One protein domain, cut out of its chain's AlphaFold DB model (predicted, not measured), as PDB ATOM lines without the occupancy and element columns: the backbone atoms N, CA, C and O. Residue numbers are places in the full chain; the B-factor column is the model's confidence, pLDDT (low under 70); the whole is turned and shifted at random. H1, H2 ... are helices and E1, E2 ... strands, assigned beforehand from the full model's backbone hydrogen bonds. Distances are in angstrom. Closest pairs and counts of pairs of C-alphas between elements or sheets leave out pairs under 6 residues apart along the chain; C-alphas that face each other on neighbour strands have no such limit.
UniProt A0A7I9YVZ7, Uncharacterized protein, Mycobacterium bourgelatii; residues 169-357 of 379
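Overview. This is residues 169 to 357 of the 379 residues of an uncharacterized protein of Mycobacterium bourgelatii (UniProt A0A7I9YVZ7). Two strongly twisted sheets lie partly face to face, a larger one of five strands and a smaller one of three, and the chain passes between them through the tight turns E3 to E4 and E5 to E6. H2 and H1 pack on the larger sheet, H4 packs on the face of the smaller sheet turned away from the larger, H3 folds back beside H4, and H5 only grazes the larger sheet near E2. The printed part has 189 residues with five named helices and eight named strands, in the order H1 E1 H2 E2 E3 E4 H3 H4 E5 E6 E7 E8 H5; its class is mixed, helices and strands. Both sheets are antiparallel, E1 - E6 - E3 - E8 - E2 and E5 - E4 - E7. The whole is compact and rounded, with a radius of gyration of the C-alphas of 16.0 A and spans of 43 by 43 by 32 A.

Along the chain. Find C-alpha 169 at (-11.647, 24.217, 0.029); from there H1 runs 16.5 A to residue 180. Next come E1, residues 185 to 188, H2, residues 192 to 199, and E2, residues 210 to 215, 17.0 A long. After residues 216 to 236, with no named element, look for C-alpha 237 at (-23.273, 31.254, 8.789), where E3 begins and runs 22.1 A to residue 244. E4 follows at residues 247 to 253, 19.9 A, then H3 at residues 256 to 265, 14.2 A, and H4 at residues 271 to 286, 23.0 A. Read on through E5, residues 294 to 298, E6, residues 302 to 307, E7, residues 315 to 321, 19.1 A long, and E8, residues 332 to 337. H5, residues 343 to 351, ends at C-alpha 351, (-37.188, 27.253, 20.514).

Arrangement. Begin with the larger sheet, whose edge strands are E1 and E2. For E1 and E6 look at N 187 and O 303, 2.9 A; for E6 and E3 at N 240 and O 304, 2.8 A; for E3 and E8 at N 336 and O 239, 2.7 A; for E8 and E2 at N 212 and O 335, 2.8 A. H1 and H2 on one face of this sheet make two layers, helices and sheet. H1 is over E6 at a height of 9.6 A, slantwise to the strands, and H2 is over E6 and only just over E3, with 3 of its C-alphas there, at a height of 9.0 A. H1 and H2 are close but not clearly touching, the C-alphas of Arg 171 and Leu 199 being closest at 6.0 A. In the smaller sheet, N 249 and O 296 of the neighbour strands E4 and E5 are within hydrogen-bond range at 2.8 A, and so are N 250 and O 318 of the neighbour strands E4 and E7 at 2.9 A. H4 on one face of it makes two layers again: it is over E7 at a height of 7.9 A and runs across the strands, at 86 degrees to E7 on the local plane. H3 and H4 form a helical hairpin and touch, closest at the C-alphas of Leu 258 and Val 280, 6.3 A, at a shallow tilt of 10 degrees, opposite ways. Between the sheets, the closest C-alphas of E6 and E7 are those of Ile 306 and Val 315, 7.0 A, while E1 and E5 are near each other. H5 only grazes the larger sheet with residues 346 to 350. In H1, H2, H3, H4 and H5 every O i to N i+4 pair is within hydrogen-bond range.

Size, cuts and confidence. The two C-alphas farthest apart are those of Glu 326 and Asp 342, 45.8 A. The printed part has no cut, and the one long link, of 21 residues, joins E2 to E3; in it, residues 223 to 224 pair antiparallel with residues 316 to 317 of E7. Near the end, residues 355 to 356 pair antiparallel with residues 210 to 211 of E2. The mean pLDDT of the printed part is 88.0, and the model's confidence is under 70 at residues 169 to 170, 204 to 207, 288 to 290 and 323 to 329.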
ATOM      1  N   ALA A 169     -12.196  22.995   0.615       66.06
ATOM      2  CA  ALA A 169     -11.647  24.217   0.029       66.06
ATOM      3  C   ALA A 169     -12.734  25.262  -0.269       66.06
ATOM      4  O   ALA A 169     -12.499  26.461  -0.135       66.06
ATOM      5  N   ALA A 170     -13.942  24.823  -0.616       69.62
ATOM      6  CA  ALA A 170     -15.051  25.724  -0.862       69.62
ATOM      7  C   ALA A 170     -15.604  26.318   0.440       69.62
ATOM      8  O   ALA A 170     -15.882  27.511   0.461       69.62
ATOM      9  N   ARG A 171     -15.658  25.557   1.548       80.44
ATOM     10  CA  ARG A 171     -15.950  26.120   2.883       80.44
ATOM     11  C   ARG A 171     -14.974  27.245   3.216       80.44
ATOM     12  O   ARG A 171     -15.396  28.335   3.587       80.44
ATOM     13  N   GLN A 172     -13.676  26.997   3.050       77.62
ATOM     14  CA  GLN A 172     -12.652  28.011   3.313       77.62
ATOM     15  C   GLN A 172     -12.801  29.226   2.392       77.62
ATOM     16  O   GLN A 172     -12.705  30.357   2.857       77.62
ATOM     17  N   ALA A 173     -13.122  29.019   1.112       76.94
ATOM     18  CA  ALA A 173     -13.401  30.111   0.183       76.94
ATOM     19  C   ALA A 173     -14.656  30.915   0.570       76.94
ATOM     20  O   ALA A 173     -14.648  32.141   0.470       76.94
ATOM     21  N   ILE A 174     -15.714  30.252   1.049       81.62
ATOM     22  CA  ILE A 174     -16.940  30.886   1.554       81.62
ATOM     23  C   ILE A 174     -16.621  31.739   2.785       81.62
ATOM     24  O   ILE A 174     -16.966  32.921   2.824       81.62
ATOM     25  N   ILE A 175     -15.908  31.172   3.761       81.75
ATOM     26  CA  ILE A 175     -15.494  31.888   4.970       81.75
ATOM     27  C   ILE A 175     -14.613  33.080   4.588       81.75
ATOM     28  O   ILE A 175     -14.911  34.208   4.982       81.75
ATOM     29  N   ALA A 176     -13.592  32.876   3.755       78.19
ATOM     30  CA  ALA A 176     -12.720  33.942   3.267       78.19
ATOM     31  C   ALA A 176     -13.504  35.049   2.541       78.19
ATOM     32  O   ALA A 176     -13.264  36.232   2.784       78.19
ATOM     33  N   ALA A 177     -14.499  34.691   1.721       77.75
ATOM     34  CA  ALA A 177     -15.373  35.662   1.070       77.75
ATOM     35  C   ALA A 177     -16.142  36.505   2.099       77.75
ATOM     36  O   ALA A 177     -16.228  37.722   1.945       77.75
ATOM     37  N   PHE A 178     -16.616  35.904   3.195       84.56
ATOM     38  CA  PHE A 178     -17.256  36.638   4.292       84.56
ATOM     39  C   PHE A 178     -16.307  37.579   5.043       84.56
ATOM     40  O   PHE A 178     -16.771  38.505   5.720       84.56
ATOM     41  N   HIS A 179     -14.993  37.355   4.961       77.81
ATOM     42  CA  HIS A 179     -13.989  38.264   5.509       77.81
ATOM     43  C   HIS A 179     -13.763  39.484   4.622       77.81
ATOM     44  O   HIS A 179     -13.701  40.592   5.153       77.81
ATOM     45  N   SER A 180     -13.685  39.300   3.304       76.69
ATOM     46  CA  SER A 180     -13.487  40.409   2.368       76.69
ATOM     47  C   SER A 180     -14.753  41.232   2.150       76.69
ATOM     48  O   SER A 180     -14.691  42.454   2.035       76.69
ATOM     49  N   GLU A 181     -15.905  40.567   2.064       80.94
ATOM     50  CA  GLU A 181     -17.154  41.189   1.650       80.94
ATOM     51  C   GLU A 181     -18.361  40.347   2.113       80.94
ATOM     52  O   GLU A 181     -18.669  39.325   1.497       80.94
ATOM     53  N   PRO A 182     -19.071  40.736   3.188       83.62
ATOM     54  CA  PRO A 182     -20.212  39.963   3.661       83.62
ATOM     55  C   PRO A 182     -21.341  40.024   2.625       83.62
ATOM     56  O   PRO A 182     -22.012  41.039   2.472       83.62
ATOM     57  N   ARG A 183     -21.548  38.929   1.898       89.25
ATOM     58  CA  ARG A 183     -22.605  38.774   0.894       89.25
ATOM     59  C   ARG A 183     -23.159  37.360   0.946       89.25
ATOM     60  O   ARG A 183     -22.485  36.461   1.446       89.25
ATOM     61  N   ILE A 184     -24.365  37.168   0.415       92.75
ATOM     62  CA  ILE A 184     -24.883  35.815   0.204       92.75
ATOM     63  C   ILE A 184     -23.992  35.109  -0.812       92.75
ATOM     64  O   ILE A 184     -23.678  35.658  -1.869       92.75
ATOM     65  N   VAL A 185     -23.597  33.886  -0.478       91.75
ATOM     66  CA  VAL A 185     -22.952  32.968  -1.413       91.75
ATOM     67  C   VAL A 185     -23.985  31.949  -1.865       91.75
ATOM     68  O   VAL A 185     -24.701  31.391  -1.040       91.75
ATOM     69  N   VAL A 186     -24.074  31.725  -3.174       91.44
ATOM     70  CA  VAL A 186     -24.970  30.725  -3.758       91.44
ATOM     71  C   VAL A 186     -24.166  29.494  -4.133       91.44
ATOM     72  O   VAL A 186     -23.086  29.615  -4.716       91.44
ATOM     73  N   VAL A 187     -24.698  28.323  -3.796       90.69
ATOM     74  CA  VAL A 187     -24.101  27.018  -4.081       90.69
ATOM     75  C   VAL A 187     -25.162  26.089  -4.656       90.69
ATOM     76  O   VAL A 187     -26.341  26.210  -4.340       90.69
ATOM     77  N   THR A 188     -24.758  25.151  -5.500       89.62
ATOM     78  CA  THR A 188     -25.664  24.146  -6.074       89.62
ATOM     79  C   THR A 188     -25.377  22.780  -5.467       89.62
ATOM     80  O   THR A 188     -24.211  22.391  -5.368       89.62
ATOM     81  N   ALA A 189     -26.424  22.033  -5.138       89.94
ATOM     82  CA  ALA A 189     -26.368  20.657  -4.667       89.94
ATOM     83  C   ALA A 189     -27.441  19.819  -5.376       89.94
ATOM     84  O   ALA A 189     -28.474  20.337  -5.791       89.94
ATOM     85  N   ARG A 190     -27.190  18.518  -5.543       89.31
ATOM     86  CA  ARG A 190     -28.164  17.601  -6.159       89.31
ATOM     87  C   ARG A 190     -29.301  17.254  -5.210       89.31
ATOM     88  O   ARG A 190     -30.421  17.039  -5.654       89.31
ATOM     89  N   ASP A 191     -28.986  17.184  -3.926       89.25
ATOM     90  CA  ASP A 191     -29.903  16.841  -2.855       89.25
ATOM     91  C   ASP A 191     -29.447  17.494  -1.540       89.25
ATOM     92  O   ASP A 191     -28.388  18.126  -1.450       89.25
ATOM     93  N   GLU A 192     -30.290  17.352  -0.522       92.81
ATOM     94  CA  GLU A 192     -30.058  17.863   0.828       92.81
ATOM     95  C   GLU A 192     -28.790  17.282   1.466       92.81
ATOM     96  O   GLU A 192     -27.988  18.027   2.035       92.81
ATOM     97  N   ARG A 193     -28.533  15.987   1.268       91.31
ATOM     98  CA  ARG A 193     -27.369  15.321   1.842       91.31
ATOM     99  C   ARG A 193     -26.066  15.890   1.290       91.31
ATOM    100  O   ARG A 193     -25.178  16.237   2.065       91.31
ATOM    101  N   GLN A 194     -25.948  16.026  -0.032       89.81
ATOM    102  CA  GLN A 194     -24.780  16.634  -0.670       89.81
ATOM    103  C   GLN A 194     -24.596  18.079  -0.197       89.81
ATOM    104  O   GLN A 194     -23.464  18.507   0.032       89.81
ATOM    105  N   PHE A 195     -25.689  18.832  -0.046       92.00
ATOM    106  CA  PHE A 195     -25.634  20.200   0.457       92.00
ATOM    107  C   PHE A 195     -25.008  20.247   1.856       92.00
ATOM    108  O   PHE A 195     -24.029  20.967   2.062       92.00
ATOM    109  N   VAL A 196     -25.500  19.428   2.787       91.62
ATOM    110  CA  VAL A 196     -24.989  19.378   4.161       91.62
ATOM    111  C   VAL A 196     -23.541  18.881   4.201       91.62
ATOM    112  O   VAL A 196     -22.682  19.553   4.770       91.62
ATOM    113  N   GLU A 197     -23.227  17.764   3.542       87.81
ATOM    114  CA  GLU A 197     -21.870  17.193   3.522       87.81
ATOM    115  C   GLU A 197     -20.838  18.165   2.915       87.81
ATOM    116  O   GLU A 197     -19.686  18.197   3.348       87.81
ATOM    117  N   SER A 198     -21.242  19.004   1.952       86.00
ATOM    118  CA  SER A 198     -20.348  19.993   1.339       86.00
ATOM    119  C   SER A 198     -20.009  21.182   2.241       86.00
ATOM    120  O   SER A 198     -18.893  21.707   2.181       86.00
ATOM    121  N   LEU A 199     -20.957  21.619   3.077       89.19
ATOM    122  CA  LEU A 199     -20.815  22.808   3.921       89.19
ATOM    123  C   LEU A 199     -20.337  22.476   5.336       89.19
ATOM    124  O   LEU A 199     -19.669  23.298   5.970       89.19
ATOM    125  N   PHE A 200     -20.637  21.266   5.809       89.00
ATOM    126  CA  PHE A 200     -20.410  20.816   7.181       89.00
ATOM    127  C   PHE A 200     -19.568  19.520   7.274       89.00
ATOM    128  O   PHE A 200     -19.891  18.647   8.079       89.00
ATOM    129  N   PRO A 201     -18.469  19.359   6.504       81.56
ATOM    130  CA  PRO A 201     -17.768  18.073   6.359       81.56
ATOM    131  C   PRO A 201     -17.097  17.554   7.642       81.56
ATOM    132  O   PRO A 201     -16.787  16.372   7.741       81.56
ATOM    133  N   GLU A 202     -16.838  18.432   8.613       77.56
ATOM    134  CA  GLU A 202     -16.093  18.129   9.846       77.56
ATOM    135  C   GLU A 202     -16.981  18.192  11.097       77.56
ATOM    136  O   GLU A 202     -16.484  18.119  12.220       77.56
ATOM    137  N   VAL A 203     -18.297  18.357  10.935       74.06
ATOM    138  CA  VAL A 203     -19.214  18.317  12.072       74.06
ATOM    139  C   VAL A 203     -19.308  16.863  12.532       74.06
ATOM    140  O   VAL A 203     -19.948  16.039  11.886       74.06
ATOM    141  N   LEU A 204     -18.615  16.526  13.623       59.06
ATOM    142  CA  LEU A 204     -18.646  15.202  14.242       59.06
ATOM    143  C   LEU A 204     -19.241  15.288  15.661       59.06
ATOM    144  O   LEU A 204     -18.705  16.019  16.492       59.06
ATOM    145  N   PRO A 205     -20.295  14.509  15.970       56.25
ATOM    146  CA  PRO A 205     -21.131  13.785  15.011       56.25
ATOM    147  C   PRO A 205     -21.909  14.769  14.101       56.25
ATOM    148  O   PRO A 205     -22.269  15.851  14.564       56.25
ATOM    149  N   PRO A 206     -22.221  14.406  12.836       56.00
ATOM    150  CA  PRO A 206     -22.925  15.270  11.862       56.00
ATOM    151  C   PRO A 206     -24.309  15.719  12.333       56.00
ATOM    152  O   PRO A 206     -24.891  16.683  11.847       56.00
ATOM    153  N   THR A 207     -24.797  15.057  13.366       58.09
ATOM    154  CA  THR A 207     -25.988  15.397  14.113       58.09
ATOM    155  C   THR A 207     -25.838  16.693  14.933       58.09
ATOM    156  O   THR A 207     -26.777  17.084  15.608       58.09
ATOM    157  N   ALA A 208     -24.702  17.399  14.925       83.62
ATOM    158  CA  ALA A 208     -24.640  18.768  15.457       83.62
ATOM    159  C   ALA A 208     -25.156  19.830  14.460       83.62
ATOM    160  O   ALA A 208     -25.209  21.009  14.802       83.62
ATOM    161  N   VAL A 209     -25.558  19.431  13.246       94.69
ATOM    162  CA  VAL A 209     -26.327  20.288  12.337       94.69
ATOM    163  C   VAL A 209     -27.799  20.253  12.746       94.69
ATOM    164  O   VAL A 209     -28.371  19.193  12.989       94.69
ATOM    165  N   TYR A 210     -28.413  21.426  12.807       96.56
ATOM    166  CA  TYR A 210     -29.829  21.621  13.074       96.56
ATOM    167  C   TYR A 210     -30.506  22.187  11.828       96.56
ATOM    168  O   TYR A 210     -29.922  23.012  11.125       96.56
ATOM    169  N   VAL A 211     -31.733  21.757  11.556       96.81
ATOM    170  CA  VAL A 211     -32.503  22.113  10.366       96.81
ATOM    171  C   VAL A 211     -33.907  22.576  10.741       96.81
ATOM    172  O   VAL A 211     -34.525  22.052  11.662       96.81
ATOM    173  N   CYS A 212     -34.419  23.571  10.029       96.50
ATOM    174  CA  CYS A 212     -35.802  24.018  10.105       96.50
ATOM    175  C   CYS A 212     -36.385  24.088   8.695       96.50
ATOM    176  O   CYS A 212     -35.714  24.514   7.751       96.50
ATOM    177  N   ARG A 213     -37.642  23.675   8.556       94.62
ATOM    178  CA  ARG A 213     -38.396  23.751   7.308       94.62
ATOM    179  C   ARG A 213     -39.115  25.097   7.226       94.62
ATOM    180  O   ARG A 213     -39.863  25.451   8.133       94.62
ATOM    181  N   GLU A 214     -38.920  25.833   6.135       91.75
ATOM    182  CA  GLU A 214     -39.586  27.111   5.875       91.75
ATOM    183  C   GLU A 214     -40.380  27.038   4.563       91.75
ATOM    184  O   GLU A 214     -39.809  26.794   3.503       91.75
ATOM    185  N   SER A 215     -41.682  27.321   4.621       87.94
ATOM    186  CA  SER A 215     -42.478  27.663   3.436       87.94
ATOM    187  C   SER A 215     -42.589  29.182   3.325       87.94
ATOM    188  O   SER A 215     -42.781  29.883   4.329       87.94
ATOM    189  N   ARG A 216     -42.438  29.713   2.109       80.81
ATOM    190  CA  ARG A 216     -42.494  31.157   1.848       80.81
ATOM    191  C   ARG A 216     -43.631  31.539   0.913       80.81
ATOM    192  O   ARG A 216     -43.394  32.203  -0.089       80.81
ATOM    193  N   GLY A 217     -44.864  31.214   1.293       76.19
ATOM    194  CA  GLY A 217     -46.035  31.708   0.572       76.19
ATOM    195  C   GLY A 217     -46.090  33.237   0.516       76.19
ATOM    196  O   GLY A 217     -46.023  33.916   1.542       76.19
ATOM    197  N   GLY A 218     -46.126  33.781  -0.704       71.56
ATOM    198  CA  GLY A 218     -46.217  35.222  -0.990       71.56
ATOM    199  C   GLY A 218     -44.995  36.078  -0.622       71.56
ATOM    200  O   GLY A 218     -45.043  37.297  -0.782       71.56
ATOM    201  N   GLY A 219     -43.902  35.472  -0.143       76.12
ATOM    202  CA  GLY A 219     -42.729  36.186   0.365       76.12
ATOM    203  C   GLY A 219     -42.986  36.905   1.700       76.12
ATOM    204  O   GLY A 219     -44.008  37.542   1.933       76.12
ATOM    205  N   GLN A 220     -42.020  36.851   2.620       85.12
ATOM    206  CA  GLN A 220     -42.131  37.550   3.914       85.12
ATOM    207  C   GLN A 220     -41.547  38.975   3.891       85.12
ATOM    208  O   GLN A 220     -41.480  39.652   4.924       85.12
ATOM    209  N   GLY A 221     -41.082  39.417   2.722       92.94
ATOM    210  CA  GLY A 221     -40.337  40.654   2.534       92.94
ATOM    211  C   GLY A 221     -38.896  40.596   3.066       92.94
ATOM    212  O   GLY A 221     -38.429  39.568   3.572       92.94
ATOM    213  N   PRO A 222     -38.179  41.726   3.014       96.25
ATOM    214  CA  PRO A 222     -36.773  41.795   3.389       96.25
ATOM    215  C   PRO A 222     -36.565  41.661   4.899       96.25
ATOM    216  O   PRO A 222     -37.292  42.253   5.697       96.25
ATOM    217  N   HIS A 223     -35.539  40.917   5.301       96.19
ATOM    218  CA  HIS A 223     -35.089  40.794   6.691       96.19
ATOM    219  C   HIS A 223     -33.596  40.463   6.756       96.19
ATOM    220  O   HIS A 223     -32.954  40.227   5.739       96.19
ATOM    221  N   PHE A 224     -33.042  40.426   7.962       96.62
ATOM    222  CA  PHE A 224     -31.748  39.811   8.226       96.62
ATOM    223  C   PHE A 224     -31.862  38.847   9.404       96.62
ATOM    224  O   PHE A 224     -32.697  39.005  10.303       96.62
ATOM    225  N   ASP A 225     -30.996  37.848   9.385       94.62
ATOM    226  CA  ASP A 225     -30.901  36.833  10.418       94.62
ATOM    227  C   ASP A 225     -30.076  37.324  11.621       94.62
ATOM    228  O   ASP A 225     -29.152  38.135  11.487       94.62
ATOM    229  N   LEU A 226     -30.444  36.843  12.811       93.44
ATOM    230  CA  LEU A 226     -29.865  37.240  14.097       93.44
ATOM    231  C   LEU A 226     -29.331  36.024  14.863       93.44
ATOM    232  O   LEU A 226     -29.680  35.808  16.020       93.44
ATOM    233  N   TYR A 227     -28.509  35.205  14.205       95.12
ATOM    234  CA  TYR A 227     -27.963  33.989  14.811       95.12
ATOM    235  C   TYR A 227     -26.508  34.140  15.269       95.12
ATOM    236  O   TYR A 227     -25.943  33.194  15.804       95.12
ATOM    237  N   GLN A 228     -25.889  35.320  15.122       92.25
ATOM    238  CA  GLN A 228     -24.459  35.545  15.410       92.25
ATOM    239  C   GLN A 228     -24.057  35.133  16.841       92.25
ATOM    240  O   GLN A 228     -22.916  34.741  17.085       92.25
ATOM    241  N   ALA A 229     -24.993  35.225  17.790       90.56
ATOM    242  CA  ALA A 229     -24.775  34.860  19.187       90.56
ATOM    243  C   ALA A 229     -24.834  33.348  19.458       90.56
ATOM    244  O   ALA A 229     -24.271  32.921  20.459       90.56
ATOM    245  N   ILE A 230     -25.476  32.559  18.587       94.12
ATOM    246  CA  ILE A 230     -25.726  31.127  18.812       94.12
ATOM    247  C   ILE A 230     -25.069  30.221  17.768       94.12
ATOM    248  O   ILE A 230     -24.986  29.024  17.998       94.12
ATOM    249  N   VAL A 231     -24.583  30.750  16.640       94.56
ATOM    250  CA  VAL A 231     -23.834  29.955  15.651       94.56
ATOM    251  C   VAL A 231     -22.452  29.561  16.167       94.56
ATOM    252  O   VAL A 231     -21.764  30.339  16.844       94.56
ATOM    253  N   HIS A 232     -22.032  28.357  15.797       92.88
ATOM    254  CA  HIS A 232     -20.689  27.845  16.014       92.88
ATOM    255  C   HIS A 232     -19.654  28.733  15.317       92.88
ATOM    256  O   HIS A 232     -19.862  29.201  14.198       92.88
ATOM    257  N   ARG A 233     -18.502  28.950  15.959       86.81
ATOM    258  CA  ARG A 233     -17.469  29.864  15.441       86.81
ATOM    259  C   ARG A 233     -16.869  29.401  14.111       86.81
ATOM    260  O   ARG A 233     -16.623  30.241  13.251       86.81
ATOM    261  N   ASP A 234     -16.707  28.092  13.933       87.25
ATOM    262  CA  ASP A 234     -16.186  27.494  12.689       87.25
ATOM    263  C   ASP A 234     -17.234  27.395  11.569       87.25
ATOM    264  O   ASP A 234     -16.893  27.175  10.408       87.25
ATOM    265  N   TYR A 235     -18.509  27.617  11.905       91.94
ATOM    266  CA  TYR A 235     -19.625  27.659  10.960       91.94
ATOM    267  C   TYR A 235     -20.404  28.968  11.145       91.94
ATOM    268  O   TYR A 235     -21.578  28.943  11.520       91.94
ATOM    269  N   PRO A 236     -19.767  30.139  10.923       93.69
ATOM    270  CA  PRO A 236     -20.336  31.440  11.256       93.69
ATOM    271  C   PRO A 236     -21.320  31.893  10.170       93.69
ATOM    272  O   PRO A 236     -21.185  32.980   9.604       93.69
ATOM    273  N   PHE A 237     -22.275  31.037   9.821       95.50
ATOM    274  CA  PHE A 237     -23.273  31.254   8.789       95.50
ATOM    275  C   PHE A 237     -24.514  30.395   9.030       95.50
ATOM    276  O   PHE A 237     -24.501  29.434   9.793       95.50
ATOM    277  N   VAL A 238     -25.584  30.753   8.333       96.69
ATOM    278  CA  VAL A 238     -26.759  29.906   8.139       96.69
ATOM    279  C   VAL A 238     -26.840  29.552   6.666       96.69
ATOM    280  O   VAL A 238     -26.534  30.387   5.812       96.69
ATOM    281  N   ALA A 239     -27.222  28.317   6.370       96.69
ATOM    282  CA  ALA A 239     -27.372  27.837   5.007       96.69
ATOM    283  C   ALA A 239     -28.849  27.555   4.720       96.69
ATOM    284  O   ALA A 239     -29.557  27.053   5.582       96.69
ATOM    285  N   THR A 240     -29.341  27.880   3.533       96.56
ATOM    286  CA  THR A 240     -30.735  27.660   3.145       96.56
ATOM    287  C   THR A 240     -30.770  26.962   1.800       96.56
ATOM    288  O   THR A 240     -30.324  27.551   0.826       96.56
ATOM    289  N   LEU A 241     -31.283  25.738   1.727       95.81
ATOM    290  CA  LEU A 241     -31.438  24.979   0.488       95.81
ATOM    291  C   LEU A 241     -32.858  25.135  -0.050       95.81
ATOM    292  O   LEU A 241     -33.809  24.883   0.685       95.81
ATOM    293  N   ASN A 242     -33.000  25.511  -1.321       94.69
ATOM    294  CA  ASN A 242     -34.285  25.488  -2.009       94.69
ATOM    295  C   ASN A 242     -34.618  24.058  -2.470       94.69
ATOM    296  O   ASN A 242     -33.882  23.473  -3.267       94.69
ATOM    297  N   LEU A 243     -35.716  23.497  -1.968       92.88
ATOM    298  CA  LEU A 243     -36.215  22.180  -2.359       92.88
ATOM    299  C   LEU A 243     -37.230  22.250  -3.504       92.88
ATOM    300  O   LEU A 243     -37.274  21.337  -4.324       92.88
ATOM    301  N   ALA A 244     -38.039  23.306  -3.578       90.50
ATOM    302  CA  ALA A 244     -39.111  23.418  -4.562       90.50
ATOM    303  C   ALA A 244     -39.443  24.878  -4.881       90.50
ATOM    304  O   ALA A 244     -39.430  25.729  -3.991       90.50
ATOM    305  N   GLY A 245     -39.806  25.121  -6.141       88.56
ATOM    306  CA  GLY A 245     -40.150  26.439  -6.669       88.56
ATOM    307  C   GLY A 245     -38.927  27.260  -7.077       88.56
ATOM    308  O   GLY A 245     -37.801  27.007  -6.641       88.56
ATOM    309  N   ASP A 246     -39.160  28.263  -7.915       89.44
ATOM    310  CA  ASP A 246     -38.164  29.267  -8.268       89.44
ATOM    311  C   ASP A 246     -38.350  30.526  -7.413       89.44
ATOM    312  O   ASP A 246     -39.459  30.914  -7.038       89.44
ATOM    313  N   ALA A 247     -37.239  31.176  -7.081       91.31
ATOM    314  CA  ALA A 247     -37.254  32.427  -6.348       91.31
ATOM    315  C   ALA A 247     -36.134  33.361  -6.791       91.31
ATOM    316  O   ALA A 247     -35.029  32.950  -7.141       91.31
ATOM    317  N   THR A 248     -36.385  34.653  -6.657       92.56
ATOM    318  CA  THR A 248     -35.372  35.693  -6.751       92.56
ATOM    319  C   THR A 248     -34.942  36.128  -5.355       92.56
ATOM    320  O   THR A 248     -35.755  36.527  -4.519       92.56
ATOM    321  N   VAL A 249     -33.638  36.097  -5.103       93.88
ATOM    322  CA  VAL A 249     -33.026  36.548  -3.854       93.88
ATOM    323  C   VAL A 249     -32.383  37.895  -4.091       93.88
ATOM    324  O   VAL A 249     -31.453  38.013  -4.886       93.88
ATOM    325  N   VAL A 250     -32.845  38.905  -3.366       94.19
ATOM    326  CA  VAL A 250     -32.257  40.244  -3.365       94.19
ATOM    327  C   VAL A 250     -31.526  40.445  -2.047       94.19
ATOM    328  O   VAL A 250     -32.110  40.213  -0.992       94.19
ATOM    329  N   SER A 251     -30.264  40.874  -2.072       94.75
ATOM    330  CA  SER A 251     -29.473  41.054  -0.849       94.75
ATOM    331  C   SER A 251     -28.579  42.290  -0.847       94.75
ATOM    332  O   SER A 251     -28.118  42.763  -1.888       94.75
ATOM    333  N   ALA A 252     -28.331  42.815   0.352       94.25
ATOM    334  CA  ALA A 252     -27.401  43.908   0.611       94.25
ATOM    335  C   ALA A 252     -26.877  43.840   2.052       94.25
ATOM    336  O   ALA A 252     -27.520  43.283   2.939       94.25
ATOM    337  N   VAL A 253     -25.722  44.447   2.316       93.31
ATOM    338  CA  VAL A 253     -25.235  44.626   3.692       93.31
ATOM    339  C   VAL A 253     -26.066  45.710   4.375       93.31
ATOM    340  O   VAL A 253     -26.279  46.775   3.795       93.31
ATOM    341  N   LEU A 254     -26.519  45.452   5.603       93.62
ATOM    342  CA  LEU A 254     -27.241  46.426   6.417       93.62
ATOM    343  C   LEU A 254     -26.380  47.675   6.624       93.62
ATOM    344  O   LEU A 254     -25.241  47.575   7.084       93.62
ATOM    345  N   ASP A 255     -26.932  48.849   6.318       91.56
ATOM    346  CA  ASP A 255     -26.239  50.115   6.549       91.56
ATOM    347  C   ASP A 255     -25.849  50.270   8.029       91.56
ATOM    348  O   ASP A 255     -26.598  49.897   8.935       91.56
ATOM    349  N   ARG A 256     -24.670  50.847   8.290       90.00
ATOM    350  CA  ARG A 256     -24.143  50.976   9.655       90.00
ATOM    351  C   ARG A 256     -25.049  51.833  10.540       90.00
ATOM    352  O   ARG A 256     -25.246  51.478  11.699       90.00
ATOM    353  N   THR A 257     -25.607  52.923  10.016       91.88
ATOM    354  CA  THR A 257     -26.505  53.809  10.771       91.88
ATOM    355  C   THR A 257     -27.798  53.081  11.118       91.88
ATOM    356  O   THR A 257     -28.229  53.110  12.273       91.88
ATOM    357  N   LEU A 258     -28.378  52.361  10.151       95.19
ATOM    358  CA  LEU A 258     -29.577  51.548  10.373       95.19
ATOM    359  C   LEU A 258     -29.324  50.403  11.363       95.19
ATOM    360  O   LEU A 258     -30.147  50.175  12.249       95.19
ATOM    361  N   ALA A 259     -28.176  49.727  11.269       92.69
ATOM    362  CA  ALA A 259     -27.769  48.701  12.222       92.69
ATOM    363  C   ALA A 259     -27.640  49.280  13.637       92.69
ATOM    364  O   ALA A 259     -28.230  48.750  14.578       92.69
ATOM    365  N   SER A 260     -26.913  50.391  13.798       88.94
ATOM    366  CA  SER A 260     -26.757  51.063  15.092       88.94
ATOM    367  C   SER A 260     -28.098  51.489  15.684       88.94
ATOM    368  O   SER A 260     -28.320  51.276  16.873       88.94
ATOM    369  N   TYR A 261     -29.002  52.038  14.870       94.94
ATOM    370  CA  TYR A 261     -30.359  52.361  15.302       94.94
ATOM    371  C   TYR A 261     -31.104  51.105  15.775       94.94
ATOM    372  O   TYR A 261     -31.584  51.063  16.909       94.94
ATOM    373  N   TYR A 262     -31.153  50.058  14.947       96.19
ATOM    374  CA  TYR A 262     -31.876  48.829  15.264       96.19
ATOM    375  C   TYR A 262     -31.383  48.198  16.573       96.19
ATOM    376  O   TYR A 262     -32.171  48.000  17.496       96.19
ATOM    377  N   PHE A 263     -30.079  47.943  16.695       90.31
ATOM    378  CA  PHE A 263     -29.520  47.262  17.866       90.31
ATOM    379  C   PHE A 263     -29.586  48.100  19.147       90.31
ATOM    380  O   PHE A 263     -29.671  47.539  20.236       90.31
ATOM    381  N   LYS A 264     -29.586  49.436  19.041       90.69
ATOM    382  CA  LYS A 264     -29.769  50.326  20.194       90.69
ATOM    383  C   LYS A 264     -31.199  50.281  20.733       90.69
ATOM    384  O   LYS A 264     -31.391  50.304  21.945       90.69
ATOM    385  N   HIS A 265     -32.191  50.264  19.846       95.50
ATOM    386  CA  HIS A 265     -33.599  50.409  20.223       95.50
ATOM    387  C   HIS A 265     -34.332  49.074  20.405       95.50
ATOM    388  O   HIS A 265     -35.346  49.033  21.100       95.50
ATOM    389  N   TYR A 266     -33.813  47.984  19.835       93.88
ATOM    390  CA  TYR A 266     -34.440  46.660  19.858       93.88
ATOM    391  C   TYR A 266     -33.457  45.555  20.288       93.88
ATOM    392  O   TYR A 266     -33.194  44.631  19.519       93.88
ATOM    393  N   PRO A 267     -32.909  45.611  21.517       87.56
ATOM    394  CA  PRO A 267     -31.932  44.626  21.988       87.56
ATOM    395  C   PRO A 267     -32.534  43.239  22.275       87.56
ATOM    396  O   PRO A 267     -31.787  42.293  22.489       87.56
ATOM    397  N   GLN A 268     -33.866  43.118  22.315       88.25
ATOM    398  CA  GLN A 268     -34.590  41.891  22.661       88.25
ATOM    399  C   GLN A 268     -35.525  41.460  21.516       88.25
ATOM    400  O   GLN A 268     -36.125  42.333  20.876       88.25
ATOM    401  N   PRO A 269     -35.712  40.147  21.274       86.44
ATOM    402  CA  PRO A 269     -36.494  39.607  20.157       86.44
ATOM    403  C   PRO A 269     -38.011  39.702  20.405       86.44
ATOM    404  O   PRO A 269     -38.719  38.713  20.555       86.44
ATOM    405  N   THR A 270     -38.533  40.924  20.460       92.06
ATOM    406  CA  THR A 270     -39.970  41.194  20.618       92.06
ATOM    407  C   THR A 270     -40.685  41.257  19.266       92.06
ATOM    408  O   THR A 270     -40.062  41.451  18.220       92.06
ATOM    409  N   LYS A 271     -42.024  41.204  19.266       92.50
ATOM    410  CA  LYS A 271     -42.829  41.464  18.056       92.50
ATOM    411  C   LYS A 271     -42.504  42.827  17.428       92.50
ATOM    412  O   LYS A 271     -42.405  42.942  16.211       92.50
ATOM    413  N   THR A 272     -42.278  43.850  18.252       95.25
ATOM    414  CA  THR A 272     -41.873  45.184  17.784       95.25
ATOM    415  C   THR A 272     -40.490  45.159  17.138       95.25
ATOM    416  O   THR A 272     -40.314  45.750  16.075       95.25
ATOM    417  N   ALA A 273     -39.528  44.443  17.732       93.50
ATOM    418  CA  ALA A 273     -38.205  44.246  17.139       93.50
ATOM    419  C   ALA A 273     -38.312  43.555  15.775       93.50
ATOM    420  O   ALA A 273     -37.698  43.998  14.811       93.50
ATOM    421  N   TYR A 274     -39.164  42.535  15.655       92.75
ATOM    422  CA  TYR A 274     -39.417  41.859  14.386       92.75
ATOM    423  C   TYR A 274     -39.952  42.813  13.304       92.75
ATOM    424  O   TYR A 274     -39.421  42.840  12.193       92.75
ATOM    425  N   THR A 275     -40.953  43.640  13.620       95.44
ATOM    426  CA  THR A 275     -41.481  44.644  12.678       95.44
ATOM    427  C   THR A 275     -40.422  45.682  12.304       95.44
ATOM    428  O   THR A 275     -40.237  45.983  11.125       95.44
ATOM    429  N   ALA A 276     -39.681  46.201  13.288       96.50
ATOM    430  CA  ALA A 276     -38.607  47.159  13.046       96.50
ATOM    431  C   ALA A 276     -37.513  46.564  12.150       96.50
ATOM    432  O   ALA A 276     -37.032  47.239  11.242       96.50
ATOM    433  N   ARG A 277     -37.176  45.284  12.352       96.88
ATOM    434  CA  ARG A 277     -36.213  44.537  11.538       96.88
ATOM    435  C   ARG A 277     -36.628  44.506  10.072       96.88
ATOM    436  O   ARG A 277     -35.798  44.776   9.207       96.88
ATOM    437  N   ARG A 278     -37.902  44.220   9.790       96.31
ATOM    438  CA  ARG A 278     -38.454  44.237   8.424       96.31
ATOM    439  C   ARG A 278     -38.362  45.635   7.807       96.31
ATOM    440  O   ARG A 278     -37.906  45.775   6.676       96.31
ATOM    441  N   LEU A 279     -38.704  46.678   8.567       96.94
ATOM    442  CA  LEU A 279     -38.643  48.062   8.086       96.94
ATOM    443  C   LEU A 279     -37.215  48.504   7.736       96.94
ATOM    444  O   LEU A 279     -36.983  48.992   6.632       96.94
ATOM    445  N   VAL A 280     -36.241  48.312   8.633       97.12
ATOM    446  CA  VAL A 280     -34.844  48.700   8.351       97.12
ATOM    447  C   VAL A 280     -34.255  47.889   7.191       97.12
ATOM    448  O   VAL A 280     -33.450  48.403   6.416       97.12
ATOM    449  N   SER A 281     -34.702  46.645   7.024       96.88
ATOM    450  CA  SER A 281     -34.317  45.792   5.899       96.88
ATOM    451  C   SER A 281     -34.885  46.314   4.577       96.88
ATOM    452  O   SER A 281     -34.151  46.437   3.600       96.88
ATOM    453  N   ALA A 282     -36.158  46.718   4.555       95.81
ATOM    454  CA  ALA A 282     -36.779  47.352   3.392       95.81
ATOM    455  C   ALA A 282     -36.111  48.685   3.025       95.81
ATOM    456  O   ALA A 282     -35.867  48.962   1.849       95.81
ATOM    457  N   LEU A 283     -35.738  49.490   4.024       95.25
ATOM    458  CA  LEU A 283     -34.958  50.708   3.800       95.25
ATOM    459  C   LEU A 283     -33.587  50.386   3.195       95.25
ATOM    460  O   LEU A 283     -33.190  51.016   2.223       95.25
ATOM    461  N   THR A 284     -32.904  49.352   3.686       94.44
ATOM    462  CA  THR A 284     -31.594  48.935   3.153       94.44
ATOM    463  C   THR A 284     -31.669  48.546   1.675       94.44
ATOM    464  O   THR A 284     -30.843  48.990   0.873       94.44
ATOM    465  N   LEU A 285     -32.669  47.747   1.289       93.44
ATOM    466  CA  LEU A 285     -32.830  47.326  -0.108       93.44
ATOM    467  C   LEU A 285     -33.350  48.439  -1.032       93.44
ATOM    468  O   LEU A 285     -33.159  48.347  -2.239       93.44
ATOM    469  N   SER A 286     -33.991  49.485  -0.499       91.12
ATOM    470  CA  SER A 286     -34.471  50.629  -1.299       91.12
ATOM    471  C   SER A 286     -33.458  51.776  -1.405       91.12
ATOM    472  O   SER A 286     -33.459  52.503  -2.395       91.12
ATOM    473  N   GLN A 287     -32.570  51.942  -0.419       84.50
ATOM    474  CA  GLN A 287     -31.600  53.044  -0.338       84.50
ATOM    475  C   GLN A 287     -30.214  52.701  -0.900       84.50
ATOM    476  O   GLN A 287     -29.260  53.450  -0.689       84.50
ATOM    477  N   SER A 288     -30.064  51.598  -1.632       65.75
ATOM    478  CA  SER A 288     -28.769  51.065  -2.079       65.75
ATOM    479  C   SER A 288     -28.065  51.918  -3.156       65.75
ATOM    480  O   SER A 288     -27.226  51.421  -3.891       65.75
ATOM    481  N   GLY A 289     -28.343  53.221  -3.261       60.12
ATOM    482  CA  GLY A 289     -27.889  54.114  -4.335       60.12
ATOM    483  C   GLY A 289     -26.371  54.204  -4.564       60.12
ATOM    484  O   GLY A 289     -25.955  54.732  -5.590       60.12
ATOM    485  N   ARG A 290     -25.528  53.681  -3.661       64.31
ATOM    486  CA  ARG A 290     -24.075  53.528  -3.891       64.31
ATOM    487  C   ARG A 290     -23.672  52.168  -4.460       64.31
ATOM    488  O   ARG A 290     -22.623  52.067  -5.087       64.31
ATOM    489  N   ARG A 291     -24.473  51.131  -4.229       75.31
ATOM    490  CA  ARG A 291     -24.277  49.791  -4.771       75.31
ATOM    491  C   ARG A 291     -25.630  49.081  -4.833       75.31
ATOM    492  O   ARG A 291     -26.175  48.794  -3.766       75.31
ATOM    493  N   PRO A 292     -26.172  48.819  -6.034       77.88
ATOM    494  CA  PRO A 292     -27.465  48.165  -6.160       77.88
ATOM    495  C   PRO A 292     -27.440  46.821  -5.424       77.88
ATOM    496  O   PRO A 292     -26.378  46.186  -5.351       77.88
ATOM    497  N   PRO A 293     -28.576  46.395  -4.853       83.75
ATOM    498  CA  PRO A 293     -28.632  45.111  -4.188       83.75
ATOM    499  C   PRO A 293     -28.336  44.006  -5.206       83.75
ATOM    500  O   PRO A 293     -28.741  44.084  -6.368       83.75
ATOM    501  N   ALA A 294     -27.606  42.983  -4.771       86.50
ATOM    502  CA  ALA A 294     -27.345  41.827  -5.611       86.50
ATOM    503  C   ALA A 294     -28.644  41.027  -5.746       86.50
ATOM    504  O   ALA A 294     -29.260  40.703  -4.730       86.50
ATOM    505  N   ALA A 295     -29.040  40.720  -6.978       90.31
ATOM    506  CA  ALA A 295     -30.176  39.862  -7.278       90.31
ATOM    507  C   ALA A 295     -29.675  38.560  -7.907       90.31
ATOM    508  O   ALA A 295     -28.827  38.587  -8.798       90.31
ATOM    509  N   VAL A 296     -30.183  37.424  -7.441       91.81
ATOM    510  CA  VAL A 296     -29.851  36.107  -7.986       91.81
ATOM    511  C   VAL A 296     -31.096  35.234  -8.007       91.81
ATOM    512  O   VAL A 296     -31.819  35.168  -7.016       91.81
ATOM    513  N   ARG A 297     -31.354  34.578  -9.140       92.00
ATOM    514  CA  ARG A 297     -32.413  33.572  -9.243       92.00
ATOM    515  C   ARG A 297     -31.896  32.253  -8.677       92.00
ATOM    516  O   ARG A 297     -30.777  31.838  -8.984       92.00
ATOM    517  N   ILE A 298     -32.698  31.618  -7.840       91.94
ATOM    518  CA  ILE A 298     -32.440  30.312  -7.247       91.94
ATOM    519  C   ILE A 298     -33.607  29.393  -7.602       91.94
ATOM    520  O   ILE A 298     -34.761  29.777  -7.455       91.94
ATOM    521  N   GLY A 299     -33.297  28.191  -8.070       91.44
ATOM    522  CA  GLY A 299     -34.285  27.132  -8.275       91.44
ATOM    523  C   GLY A 299     -34.043  25.974  -7.318       91.44
ATOM    524  O   GLY A 299     -33.187  26.057  -6.431       91.44
ATOM    525  N   THR A 300     -34.761  24.874  -7.514       91.44
ATOM    526  CA  THR A 300     -34.546  23.627  -6.769       91.44
ATOM    527  C   THR A 300     -33.078  23.181  -6.805       91.44
ATOM    528  O   THR A 300     -32.417  23.219  -7.844       91.44
ATOM    529  N   GLY A 301     -32.557  22.751  -5.653       91.75
ATOM    530  CA  GLY A 301     -31.167  22.318  -5.482       91.75
ATOM    531  C   GLY A 301     -30.166  23.472  -5.366       91.75
ATOM    532  O   GLY A 301     -28.969  23.247  -5.184       91.75
ATOM    533  N   VAL A 302     -30.621  24.724  -5.447       93.56
ATOM    534  CA  VAL A 302     -29.775  25.898  -5.232       93.56
ATOM    535  C   VAL A 302     -29.917  26.356  -3.786       93.56
ATOM    536  O   VAL A 302     -31.014  26.641  -3.309       93.56
ATOM    537  N   GLY A 303     -28.797  26.434  -3.075       94.19
ATOM    538  CA  GLY A 303     -28.749  26.923  -1.710       94.19
ATOM    539  C   GLY A 303     -28.028  28.259  -1.563       94.19
ATOM    540  O   GLY A 303     -27.174  28.639  -2.362       94.19
ATOM    541  N   MET A 304     -28.383  28.973  -0.507       95.38
ATOM    542  CA  MET A 304     -27.829  30.254  -0.094       95.38
ATOM    543  C   MET A 304     -27.059  30.084   1.207       95.38
ATOM    544  O   MET A 304     -27.500  29.370   2.101       95.38
ATOM    545  N   ILE A 305     -25.951  30.797   1.355       95.94
ATOM    546  CA  ILE A 305     -25.162  30.829   2.582       95.94
ATOM    547  C   ILE A 305     -25.083  32.275   3.051       95.94
ATOM    548  O   ILE A 305     -24.569  33.146   2.344       95.94
ATOM    549  N   ILE A 306     -25.621  32.523   4.240       95.56
ATOM    550  CA  ILE A 306     -25.818  33.848   4.818       95.56
ATOM    551  C   ILE A 306     -24.854  34.002   6.000       95.56
ATOM    552  O   ILE A 306     -25.020  33.313   7.012       95.56
ATOM    553  N   PRO A 307     -23.859  34.903   5.931       95.56
ATOM    554  CA  PRO A 307     -22.876  35.054   6.999       95.56
ATOM    555  C   PRO A 307     -23.507  35.547   8.310       95.56
ATOM    556  O   PRO A 307     -24.279  36.502   8.332       95.56
ATOM    557  N   GLN A 308     -23.102  34.926   9.417       94.50
ATOM    558  CA  GLN A 308     -23.514  35.196  10.799       94.50
ATOM    559  C   GLN A 308     -22.296  35.534  11.671       94.50
ATOM    560  O   GLN A 308     -22.086  34.974  12.745       94.50
ATOM    561  N   ARG A 309     -21.455  36.457  11.203       87.88
ATOM    562  CA  ARG A 309     -20.217  36.810  11.903       87.88
ATOM    563  C   ARG A 309     -20.477  37.743  13.079       87.88
ATOM    564  O   ARG A 309     -21.159  38.760  12.947       87.88
ATOM    565  N   GLU A 310     -19.842  37.438  14.205       80.12
ATOM    566  CA  GLU A 310     -19.783  38.349  15.342       80.12
ATOM    567  C   GLU A 310     -19.141  39.675  14.891       80.12
ATOM    568  O   GLU A 310     -18.108  39.689  14.218       80.12
ATOM    569  N   TYR A 311     -19.780  40.800  15.221       77.94
ATOM    570  CA  TYR A 311     -19.320  42.164  14.905       77.94
ATOM    571  C   TYR A 311     -19.322  42.592  13.428       77.94
ATOM    572  O   TYR A 311     -18.911  43.725  13.145       77.94
ATOM    573  N   ALA A 312     -19.773  41.745  12.500       85.38
ATOM    574  CA  ALA A 312     -20.040  42.156  11.124       85.38
ATOM    575  C   ALA A 312     -21.434  42.787  11.007       85.38
ATOM    576  O   ALA A 312     -22.333  42.503  11.799       85.38
ATOM    577  N   LEU A 313     -21.621  43.648  10.004       91.12
ATOM    578  CA  LEU A 313     -22.956  44.138   9.671       91.12
ATOM    579  C   LEU A 313     -23.785  42.978   9.089       91.12
ATOM    580  O   LEU A 313     -23.264  42.250   8.239       91.12
ATOM    581  N   PRO A 314     -25.045  42.787   9.524       94.69
ATOM    582  CA  PRO A 314     -25.907  41.740   8.988       94.69
ATOM    583  C   PRO A 314     -26.118  41.870   7.479       94.69
ATOM    584  O   PRO A 314     -26.172  42.978   6.943       94.69
ATOM    585  N   VAL A 315     -26.305  40.739   6.799       95.31
ATOM    586  CA  VAL A 315     -26.742  40.723   5.399       95.31
ATOM    587  C   VAL A 315     -28.267  40.696   5.362       95.31
ATOM    588  O   VAL A 315     -28.903  39.737   5.804       95.31
ATOM    589  N   VAL A 316     -28.844  41.776   4.843       96.62
ATOM    590  CA  VAL A 316     -30.262  41.865   4.512       96.62
ATOM    591  C   VAL A 316     -30.518  41.043   3.265       96.62
ATOM    592  O   VAL A 316     -29.777  41.142   2.289       96.62
ATOM    593  N   HIS A 317     -31.589  40.263   3.291       96.38
ATOM    594  CA  HIS A 317     -32.034  39.482   2.159       96.38
ATOM    595  C   HIS A 317     -33.559  39.411   2.077       96.38
ATOM    596  O   HIS A 317     -34.279  39.462   3.079       96.38
ATOM    597  N   ASP A 318     -34.043  39.308   0.850       95.31
ATOM    598  CA  ASP A 318     -35.443  39.160   0.492       95.31
ATOM    599  C   ASP A 318     -35.545  38.025  -0.519       95.31
ATOM    600  O   ASP A 318     -34.957  38.108  -1.596       95.31
ATOM    601  N   VAL A 319     -36.235  36.954  -0.140       93.38
ATOM    602  CA  VAL A 319     -36.463  35.792  -1.003       93.38
ATOM    603  C   VAL A 319     -37.884  35.915  -1.510       93.38
ATOM    604  O   VAL A 319     -38.828  35.812  -0.722       93.38
ATOM    605  N   ARG A 320     -38.012  36.178  -2.806       91.56
ATOM    606  CA  ARG A 320     -39.280  36.397  -3.490       91.56
ATOM    607  C   ARG A 320     -39.535  35.195  -4.385       91.56
ATOM    608  O   ARG A 320     -38.807  35.063  -5.362       91.56
ATOM    609  N   PRO A 321     -40.498  34.322  -4.057       87.62
ATOM    610  CA  PRO A 321     -40.956  33.321  -5.010       87.62
ATOM    611  C   PRO A 321     -41.356  34.011  -6.316       87.62
ATOM    612  O   PRO A 321     -41.925  35.109  -6.282       87.62
ATOM    613  N   ASP A 322     -41.032  33.399  -7.448       85.62
ATOM    614  CA  ASP A 322     -41.415  33.942  -8.744       85.62
ATOM    615  C   ASP A 322     -42.944  33.795  -8.880       85.62
ATOM    616  O   ASP A 322     -43.487  32.702  -8.989       85.62
ATOM    617  N   ALA A 323     -43.661  34.922  -8.807       64.88
ATOM    618  CA  ALA A 323     -45.127  34.959  -8.763       64.88
ATOM    619  C   ALA A 323     -45.810  34.503 -10.070       64.88
ATOM    620  O   ALA A 323     -47.036  34.416 -10.111       64.88
ATOM    621  N   GLU A 324     -45.036  34.269 -11.134       54.25
ATOM    622  CA  GLU A 324     -45.527  33.963 -12.484       54.25
ATOM    623  C   GLU A 324     -45.554  32.471 -12.821       54.25
ATOM    624  O   GLU A 324     -46.090  32.111 -13.870       54.25
ATOM    625  N   ASP A 325     -45.044  31.588 -11.959       51.66
ATOM    626  CA  ASP A 325     -45.264  30.166 -12.189       51.66
ATOM    627  C   ASP A 325     -46.751  29.883 -11.945       51.66
ATOM    628  O   ASP A 325     -47.228  29.900 -10.810       51.66
ATOM    629  N   GLU A 326     -47.495  29.607 -13.022       49.88
ATOM    630  CA  GLU A 326     -48.925  29.243 -13.022       49.88
ATOM    631  C   GLU A 326     -49.264  28.110 -12.028       49.88
ATOM    632  O   GLU A 326     -50.428  27.881 -11.702       49.88
ATOM    633  N   GLN A 327     -48.247  27.398 -11.529       53.19
ATOM    634  CA  GLN A 327     -48.361  26.361 -10.512       53.19
ATOM    635  C   GLN A 327     -48.362  26.859  -9.060       53.19
ATOM    636  O   GLN A 327     -48.648  26.039  -8.188       53.19
ATOM    637  N   GLY A 328     -48.104  28.141  -8.771       56.91
ATOM    638  CA  GLY A 328     -48.280  28.728  -7.434       56.91
ATOM    639  C   GLY A 328     -47.471  28.050  -6.322       56.91
ATOM    640  O   GLY A 328     -47.940  27.976  -5.190       56.91
ATOM    641  N   SER A 329     -46.290  27.501  -6.631       62.72
ATOM    642  CA  SER A 329     -45.483  26.809  -5.626       62.72
ATOM    643  C   SER A 329     -44.924  27.819  -4.625       62.72
ATOM    644  O   SER A 329     -44.015  28.593  -4.930       62.72
ATOM    645  N   ASP A 330     -45.468  27.795  -3.410       71.44
ATOM    646  CA  ASP A 330     -44.865  28.440  -2.252       71.44
ATOM    647  C   ASP A 330     -43.466  27.843  -2.074       71.44
ATOM    648  O   ASP A 330     -43.332  26.677  -1.704       71.44
ATOM    649  N   GLY A 331     -42.424  28.612  -2.404       84.44
ATOM    650  CA  GLY A 331     -41.053  28.111  -2.375       84.44
ATOM    651  C   GLY A 331     -40.747  27.405  -1.051       84.44
ATOM    652  O   GLY A 331     -41.007  27.961   0.027       84.44
ATOM    653  N   LEU A 332     -40.220  26.183  -1.139       90.94
ATOM    654  CA  LEU A 332     -39.921  25.347   0.017       90.94
ATOM    655  C   LEU A 332     -38.427  25.346   0.295       90.94
ATOM    656  O   LEU A 332     -37.624  24.979  -0.560       90.94
ATOM    657  N   PHE A 333     -38.059  25.678   1.526       94.31
ATOM    658  CA  PHE A 333     -36.670  25.811   1.925       94.31
ATOM    659  C   PHE A 333     -36.351  24.990   3.174       94.31
ATOM    660  O   PHE A 333     -37.154  24.895   4.102       94.31
ATOM    661  N   LEU A 334     -35.131  24.463   3.228       96.19
ATOM    662  CA  LEU A 334     -34.527  23.945   4.453       96.19
ATOM    663  C   LEU A 334     -33.444  24.895   4.926       96.19
ATOM    664  O   LEU A 334     -32.520  25.208   4.179       96.19
ATOM    665  N   LYS A 335     -33.542  25.346   6.171       97.38
ATOM    666  CA  LYS A 335     -32.586  26.246   6.806       97.38
ATOM    667  C   LYS A 335     -31.741  25.464   7.799       97.38
ATOM    668  O   LYS A 335     -32.283  24.882   8.725       97.38
ATOM    669  N   PHE A 336     -30.428  25.481   7.620       97.19
ATOM    670  CA  PHE A 336     -29.445  24.748   8.408       97.19
ATOM    671  C   PHE A 336     -28.588  25.690   9.245       97.19
ATOM    672  O   PHE A 336     -28.169  26.759   8.784       97.19
ATOM    673  N   ILE A 337     -28.276  25.258  10.460       96.81
ATOM    674  CA  ILE A 337     -27.415  25.958  11.409       96.81
ATOM    675  C   ILE A 337     -26.571  24.947  12.187       96.81
ATOM    676  O   ILE A 337     -27.035  23.855  12.501       96.81
ATOM    677  N   VAL A 338     -25.341  25.318  12.534       96.00
ATOM    678  CA  VAL A 338     -24.562  24.609  13.557       96.00
ATOM    679  C   VAL A 338     -24.543  25.505  14.795       96.00
ATOM    680  O   VAL A 338     -23.883  26.548  14.751       96.00
ATOM    681  N   PRO A 339     -25.294  25.191  15.864       95.88
ATOM    682  CA  PRO A 339     -25.243  25.963  17.096       95.88
ATOM    683  C   PRO A 339     -23.900  25.800  17.814       95.88
ATOM    684  O   PRO A 339     -23.155  24.843  17.594       95.88
ATOM    685  N   ARG A 340     -23.588  26.731  18.714       92.81
ATOM    686  CA  ARG A 340     -22.536  26.534  19.714       92.81
ATOM    687  C   ARG A 340     -22.908  25.355  20.622       92.81
ATOM    688  O   ARG A 340     -24.094  25.155  20.885       92.81
ATOM    689  N   PRO A 341     -21.923  24.590  21.120       91.81
ATOM    690  CA  PRO A 341     -22.171  23.421  21.957       91.81
ATOM    691  C   PRO A 341     -22.413  23.822  23.425       91.81
ATOM    692  O   PRO A 341     -21.824  23.240  24.331       91.81
ATOM    693  N   ASP A 342     -23.226  24.856  23.655       91.56
ATOM    694  CA  ASP A 342     -23.674  25.294  24.978       91.56
ATOM    695  C   ASP A 342     -25.201  25.190  25.083       91.56
ATOM    696  O   ASP A 342     -25.914  25.351  24.090       91.56
ATOM    697  N   ASP A 343     -25.691  24.890  26.290       91.75
ATOM    698  CA  ASP A 343     -27.107  24.587  26.541       91.75
ATOM    699  C   ASP A 343     -28.035  25.734  26.112       91.75
ATOM    700  O   ASP A 343     -29.096  25.492  25.535       91.75
ATOM    701  N   ASP A 344     -27.616  26.984  26.327       91.62
ATOM    702  CA  ASP A 344     -28.391  28.175  25.964       91.62
ATOM    703  C   ASP A 344     -28.569  28.287  24.443       91.62
ATOM    704  O   ASP A 344     -29.669  28.572  23.954       91.62
ATOM    705  N   SER A 345     -27.504  28.049  23.671       93.50
ATOM    706  CA  SER A 345     -27.546  28.081  22.207       93.50
ATOM    707  C   SER A 345     -28.403  26.953  21.637       93.50
ATOM    708  O   SER A 345     -29.195  27.201  20.725       93.50
ATOM    709  N   LEU A 346     -28.298  25.742  22.193       95.00
ATOM    710  CA  LEU A 346     -29.113  24.592  21.789       95.00
ATOM    711  C   LEU A 346     -30.599  24.831  22.083       95.00
ATOM    712  O   LEU A 346     -31.420  24.758  21.166       95.00
ATOM    713  N   ALA A 347     -30.934  25.232  23.313       93.69
ATOM    714  CA  ALA A 347     -32.305  25.552  23.703       93.69
ATOM    715  C   ALA A 347     -32.890  26.694  22.856       93.69
ATOM    716  O   ALA A 347     -34.062  26.663  22.473       93.69
ATOM    717  N   THR A 348     -32.072  27.695  22.514       93.56
ATOM    718  CA  THR A 348     -32.494  28.791  21.635       93.56
ATOM    719  C   THR A 348     -32.824  28.277  20.236       93.56
ATOM    720  O   THR A 348     -33.892  28.598  19.716       93.56
ATOM    721  N   VAL A 349     -31.952  27.475  19.618       95.75
ATOM    722  CA  VAL A 349     -32.178  26.921  18.271       95.75
ATOM    723  C   VAL A 349     -33.438  26.049  18.231       95.75
ATOM    724  O   VAL A 349     -34.270  26.231  17.342       95.75
ATOM    725  N   GLU A 350     -33.649  25.203  19.237       95.44
ATOM    726  CA  GLU A 350     -34.865  24.388  19.370       95.44
ATOM    727  C   GLU A 350     -36.126  25.248  19.535       95.44
ATOM    728  O   GLU A 350     -37.138  25.011  18.872       95.44
ATOM    729  N   SER A 351     -36.063  26.318  20.340       94.19
ATOM    730  CA  SER A 351     -37.188  27.253  20.514       94.19
ATOM    731  C   SER A 351     -37.574  27.988  19.223       94.19
ATOM    732  O   SER A 351     -38.711  28.434  19.071       94.19
ATOM    733  N   LEU A 352     -36.630  28.100  18.284       93.75
ATOM    734  CA  LEU A 352     -36.829  28.684  16.959       93.75
ATOM    735  C   LEU A 352     -37.361  27.669  15.935       93.75
ATOM    736  O   LEU A 352     -37.494  28.020  14.765       93.75
ATOM    737  N   GLY A 353     -37.686  26.445  16.361       95.69
ATOM    738  CA  GLY A 353     -38.280  25.413  15.512       95.69
ATOM    739  C   GLY A 353     -37.269  24.616  14.691       95.69
ATOM    740  O   GLY A 353     -37.665  23.912  13.764       95.69
ATOM    741  N   PHE A 354     -35.978  24.730  14.997       96.75
ATOM    742  CA  PHE A 354     -34.985  23.844  14.415       96.75
ATOM    743  C   PHE A 354     -34.959  22.521  15.173       96.75
ATOM    744  O   PHE A 354     -35.006  22.485  16.401       96.75
ATOM    745  N   THR A 355     -34.804  21.433  14.436       95.50
ATOM    746  CA  THR A 355     -34.579  20.099  14.980       95.50
ATOM    747  C   THR A 355     -33.218  19.592  14.541       95.50
ATOM    748  O   THR A 355     -32.588  20.135  13.634       95.50
ATOM    749  N   ARG A 356     -32.736  18.543  15.201       94.69
ATOM    750  CA  ARG A 356     -31.510  17.869  14.794       94.69
ATOM    751  C   ARG A 356     -31.670  17.334  13.371       94.69
ATOM    752  O   ARG A 356     -32.666  16.679  13.074       94.69
ATOM    753  N   TRP A 357     -30.710  17.623  12.503       94.38
ATOM    754  CA  TRP A 357     -30.720  17.097  11.147       94.38
ATOM    755  C   TRP A 357     -30.312  15.621  11.142       94.38
ATOM    756  O   TRP A 357     -29.308  15.239  11.753       94.38
TER     757      TRP A 357